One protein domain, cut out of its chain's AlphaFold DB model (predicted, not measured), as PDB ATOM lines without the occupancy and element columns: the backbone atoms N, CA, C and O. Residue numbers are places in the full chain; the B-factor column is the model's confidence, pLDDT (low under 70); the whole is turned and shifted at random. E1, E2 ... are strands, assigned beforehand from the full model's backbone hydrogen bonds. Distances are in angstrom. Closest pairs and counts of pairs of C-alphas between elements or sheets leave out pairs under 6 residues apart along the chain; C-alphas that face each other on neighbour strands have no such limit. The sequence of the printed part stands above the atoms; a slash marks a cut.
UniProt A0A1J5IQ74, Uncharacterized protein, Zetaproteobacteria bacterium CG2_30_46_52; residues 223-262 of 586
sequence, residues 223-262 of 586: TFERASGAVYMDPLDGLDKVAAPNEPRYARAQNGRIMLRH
ATOM      1  N   THR A 223     142.476 140.622  93.145       60.97
ATOM      2  CA  THR A 223     142.536 139.626  94.214       60.97
ATOM      3  C   THR A 223     142.092 140.291  95.500       60.97
ATOM      4  O   THR A 223     142.810 141.114  96.071       60.97
ATOM      5  N   PHE A 224     140.893 139.931  95.942       65.12
ATOM      6  CA  PHE A 224     140.395 140.278  97.263       65.12
ATOM      7  C   PHE A 224     140.928 139.231  98.232       65.12
ATOM      8  O   PHE A 224     140.788 138.044  97.971       65.12
ATOM      9  N   GLU A 225     141.571 139.652  99.315       66.56
ATOM     10  CA  GLU A 225     141.994 138.742 100.378       66.56
ATOM     11  C   GLU A 225     141.094 138.984 101.597       66.56
ATOM     12  O   GLU A 225     141.168 140.027 102.250       66.56
ATOM     13  N   ARG A 226     140.192 138.037 101.882       69.75
ATOM     14  CA  ARG A 226     139.324 138.042 103.064       69.75
ATOM     15  C   ARG A 226     139.228 136.645 103.663       69.75
ATOM     16  O   ARG A 226     139.011 135.671 102.950       69.75
ATOM     17  N   ALA A 227     139.324 136.571 104.989       70.25
ATOM     18  CA  ALA A 227     139.292 135.309 105.724       70.25
ATOM     19  C   ALA A 227     137.886 134.684 105.845       70.25
ATOM     20  O   ALA A 227     137.773 133.468 105.959       70.25
ATOM     21  N   SER A 228     136.815 135.485 105.835       73.12
ATOM     22  CA  SER A 228     135.442 135.027 106.113       73.12
ATOM     23  C   SER A 228     134.480 135.238 104.940       73.12
ATOM     24  O   SER A 228     134.762 136.009 104.029       73.12
ATOM     25  N   GLY A 229     133.329 134.564 104.942       77.75
ATOM     26  CA  GLY A 229     132.173 134.908 104.102       77.75
ATOM     27  C   GLY A 229     131.396 136.110 104.666       77.75
ATOM     28  O   GLY A 229     131.633 136.517 105.805       77.75
ATOM     29  N   ALA A 230     130.486 136.697 103.885       77.06
ATOM     30  CA  ALA A 230     129.600 137.759 104.365       77.06
ATOM     31  C   ALA A 230     128.332 137.867 103.515       77.06
ATOM     32  O   ALA A 230     128.400 137.770 102.290       77.06
ATOM     33  N   VAL A 231     127.205 138.131 104.176       77.06
ATOM     34  CA  VAL A 231     125.925 138.430 103.524       77.06
ATOM     35  C   VAL A 231     125.815 139.935 103.321       77.06
ATOM     36  O   VAL A 231     125.893 140.697 104.288       77.06
ATOM     37  N   TYR A 232     125.663 140.374 102.078       78.81
ATOM     38  CA  TYR A 232     125.477 141.777 101.729       78.81
ATOM     39  C   TYR A 232     124.295 141.930 100.781       78.81
ATOM     40  O   TYR A 232     124.087 141.082  99.923       78.81
ATOM     41  N   MET A 233     123.583 143.043 100.898       75.12
ATOM     42  CA  MET A 233     122.566 143.421  99.927       75.12
ATOM     43  C   MET A 233     123.262 143.879  98.646       75.12
ATOM     44  O   MET A 233     124.002 144.871  98.666       75.12
ATOM     45  N   ASP A 234     123.068 143.146  97.553       76.38
ATOM     46  CA  ASP A 234     123.593 143.541  96.258       76.38
ATOM     47  C   ASP A 234     122.847 144.796  95.798       76.38
ATOM     48  O   ASP A 234     121.622 144.808  95.677       76.38
ATOM     49  N   PRO A 235     123.567 145.898  95.558       70.56
ATOM     50  CA  PRO A 235     122.942 147.136  95.156       70.56
ATOM     51  C   PRO A 235     122.213 147.057  93.816       70.56
ATOM     52  O   PRO A 235     121.385 147.930  93.578       70.56
ATOM     53  N   LEU A 236     122.515 146.096  92.936       71.69
ATOM     54  CA  LEU A 236     121.885 145.960  91.620       71.69
ATOM     55  C   LEU A 236     120.424 145.539  91.716       71.69
ATOM     56  O   LEU A 236     119.577 146.159  91.078       71.69
ATOM     57  N   ASP A 237     120.155 144.498  92.494       75.56
ATOM     58  CA  ASP A 237     118.848 143.843  92.579       75.56
ATOM     59  C   ASP A 237     118.195 143.991  93.962       75.56
ATOM     60  O   ASP A 237     117.028 143.645  94.118       75.56
ATOM     61  N   GLY A 238     118.910 144.539  94.950       66.62
ATOM     62  CA  GLY A 238     118.429 144.669  96.325       66.62
ATOM     63  C   GLY A 238     118.360 143.334  97.067       66.62
ATOM     64  O   GLY A 238     117.842 143.294  98.179       66.62
ATOM     65  N   LEU A 239     118.873 142.250  96.476       73.00
ATOM     66  CA  LEU A 239     118.834 140.919  97.064       73.00
ATOM     67  C   LEU A 239     120.076 140.672  97.908       73.00
ATOM     68  O   LEU A 239     121.188 141.071  97.556       73.00
ATOM     69  N   ASP A 240     119.909 139.947  99.005       71.88
ATOM     70  CA  ASP A 240     121.049 139.493  99.783       71.88
ATOM     71  C   ASP A 240     121.843 138.429  99.026       71.88
ATOM     72  O   ASP A 240     121.322 137.412  98.562       71.88
ATOM     73  N   LYS A 241     123.148 138.663  98.915       81.56
ATOM     74  CA  LYS A 241     124.116 137.743  98.330       81.56
ATOM     75  C   LYS A 241     125.147 137.359  99.368       81.56
ATOM     76  O   LYS A 241     125.601 138.170 100.178       81.56
ATOM     77  N   VAL A 242     125.551 136.096  99.322       81.31
ATOM     78  CA  VAL A 242     126.666 135.590 100.119       81.31
ATOM     79  C   VAL A 242     127.931 135.754  99.287       81.31
ATOM     80  O   VAL A 242     128.112 135.047  98.305       81.31
ATOM     81  N   ALA A 243     128.800 136.684  99.676       81.31
ATOM     82  CA  ALA A 243     130.159 136.733  99.150       81.31
ATOM     83  C   ALA A 243     131.006 135.699  99.889       81.31
ATOM     84  O   ALA A 243     131.168 135.795 101.117       81.31
ATOM     85  N   ALA A 244     131.568 134.745  99.154       84.00
ATOM     86  CA  ALA A 244     132.549 133.808  99.681       84.00
ATOM     87  C   ALA A 244     133.808 134.555 100.185       84.00
ATOM     88  O   ALA A 244     134.005 135.742  99.888       84.00
ATOM     89  N   PRO A 245     134.685 133.899 100.971       82.56
ATOM     90  CA  PRO A 245     136.030 134.416 101.201       82.56
ATOM     91  C   PRO A 245     136.679 134.813  99.869       82.56
ATOM     92  O   PRO A 245     136.588 134.066  98.897       82.56
ATOM     93  N   ASN A 246     137.340 135.973  99.832       79.56
ATOM     94  CA  ASN A 246     138.012 136.515  98.641       79.56
ATOM     95  C   ASN A 246     137.099 136.973  97.482       79.56
ATOM     96  O   ASN A 246     137.595 137.199  96.376       79.56
ATOM     97  N   GLU A 247     135.796 137.161  97.707       81.06
ATOM     98  CA  GLU A 247     134.896 137.764  96.713       81.06
ATOM     99  C   GLU A 247     134.610 139.249  97.004       81.06
ATOM    100  O   GLU A 247     134.447 139.632  98.171       81.06
ATOM    101  N   PRO A 248     134.532 140.107  95.963       76.12
ATOM    102  CA  PRO A 248     134.115 141.489  96.132       76.12
ATOM    103  C   PRO A 248     132.685 141.562  96.652       76.12
ATOM    104  O   PRO A 248     131.828 140.745  96.325       76.12
ATOM    105  N   ARG A 249     132.419 142.619  97.412       79.38
ATOM    106  CA  ARG A 249     131.065 143.022  97.769       79.38
ATOM    107  C   ARG A 249     130.780 144.373  97.184       79.38
ATOM    108  O   ARG A 249     131.693 145.179  96.992       79.38
ATOM    109  N   TYR A 250     129.505 144.629  96.979       79.62
ATOM    110  CA  TYR A 250     129.041 145.873  96.411       79.62
ATOM    111  C   TYR A 250     128.098 146.575  97.392       79.62
ATOM    112  O   TYR A 250     127.476 145.941  98.239       79.62
ATOM    113  N   ALA A 251     128.033 147.897  97.321       70.00
ATOM    114  CA  ALA A 251     127.078 148.716  98.056       70.00
ATOM    115  C   ALA A 251     126.557 149.828  97.148       70.00
ATOM    116  O   ALA A 251     127.261 150.269  96.236       70.00
ATOM    117  N   ARG A 252     125.329 150.289  97.399       68.81
ATOM    118  CA  ARG A 252     124.761 151.439  96.698       68.81
ATOM    119  C   ARG A 252     125.137 152.683  97.489       68.81
ATOM    120  O   ARG A 252     124.809 152.791  98.665       68.81
ATOM    121  N   ALA A 253     125.850 153.607  96.864       61.72
ATOM    122  CA  ALA A 253     126.089 154.924  97.434       61.72
ATOM    123  C   ALA A 253     124.790 155.747  97.443       61.72
ATOM    124  O   ALA A 253     123.867 155.468  96.677       61.72
ATOM    125  N   GLN A 254     124.738 156.812  98.252       51.38
ATOM    126  CA  GLN A 254     123.574 157.715  98.331       51.38
ATOM    127  C   GLN A 254     123.166 158.316  96.973       51.38
ATOM    128  O   GLN A 254     122.009 158.654  96.764       51.38
ATOM    129  N   ASN A 255     124.102 158.421  96.026       56.09
ATOM    130  CA  ASN A 255     123.848 158.889  94.659       56.09
ATOM    131  C   ASN A 255     123.379 157.777  93.697       56.09
ATOM    132  O   ASN A 255     123.390 157.969  92.484       56.09
ATOM    133  N   GLY A 256     123.044 156.592  94.213       63.56
ATOM    134  CA  GLY A 256     122.589 155.447  93.433       63.56
ATOM    135  C   GLY A 256     123.699 154.643  92.751       63.56
ATOM    136  O   GLY A 256     123.390 153.609  92.160       63.56
ATOM    137  N   ARG A 257     124.972 155.056  92.824       64.50
ATOM    138  CA  ARG A 257     126.082 154.329  92.184       64.50
ATOM    139  C   ARG A 257     126.456 153.066  92.953       64.50
ATOM    140  O   ARG A 257     126.350 153.017  94.172       64.50
ATOM    141  N   ILE A 258     126.956 152.071  92.229       68.81
ATOM    142  CA  ILE A 258     127.479 150.832  92.803       68.81
ATOM    143  C   ILE A 258     128.955 151.027  93.128       68.81
ATOM    144  O   ILE A 258     129.743 151.401  92.263       68.81
ATOM    145  N   MET A 259     129.328 150.769  94.375       69.69
ATOM    146  CA  MET A 259     130.703 150.850  94.855       69.69
ATOM    147  C   MET A 259     131.156 149.507  95.402       69.69
ATOM    148  O   MET A 259     130.336 148.728  95.880       69.69
ATOM    149  N   LEU A 260     132.466 149.259  95.389       74.12
ATOM    150  CA  LEU A 260     133.043 148.162  96.159       74.12
ATOM    151  C   LEU A 260     132.900 148.468  97.653       74.12
ATOM    152  O   LEU A 260     133.309 149.530  98.124       74.12
ATOM    153  N   ARG A 261     132.328 147.525  98.396       72.69
ATOM    154  CA  ARG A 261     132.206 147.595  99.849       72.69
ATOM    155  C   ARG A 261     133.445 146.964 100.475       72.69
ATOM    156  O   ARG A 261     133.613 145.747 100.415       72.69
ATOM    157  N   HIS A 262     134.279 147.804 101.079       74.25
ATOM    158  CA  HIS A 262     135.404 147.395 101.918       74.25
ATOM    159  C   HIS A 262     135.080 147.702 103.376       74.25
ATOM    160  O   HIS A 262     134.647 148.804 103.708       74.25
TER     161      HIS A 262
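This is residues 223 to 262 of the 586 residues of an uncharacterized protein of Zetaproteobacteria bacterium CG2_30_46_52 (UniProt A0A1J5IQ74). With little regular structure, the domain is two small strand hairpins, E1 with E2 and E3 with E4, joined by a loop and forming two separate two-stranded sheets. The printed part has 40 residues with four named strands, E1 to E4 in chain order, and no named helix; both sheets are antiparallel, and the class is all strand, with 14 residues in named elements. It is compact, with a radius of gyration of the C-alphas of 10.2 A, and elongated, spanning 30 by 18 by 11 A.

E1, residues 230 to 233, and E2, residues 240 to 243, form an antiparallel hairpin at 144 degrees, with N 232 and O 241 within hydrogen-bond range at 2.9 A. E3, residues 250 to 252, and E4, residues 258 to 260, form another at 140 degrees, with N 251 and O 259 at 2.8 A. The closest C-alphas of E1 and E3, Met 233 and Ala 251, are 7.2 A apart. E2 is apart from E3 and E4, and E1 from E4.

E1 begins at C-alpha 230 (129.600, 137.759, 104.365) and is 10.1 A long; E2 is 9.5 A. E3 and E4 are each 7.0 A, and E4 ends at C-alpha 260 (133.043, 148.162, 96.159).

The C-alphas farthest apart, Ala 227 and Asn 255, are 30.3 A apart. The printed part has no cut, and no link is long. Mean pLDDT of the printed part is 72.5; residues 223 to 226, 238 and 252 to 259 are under 70.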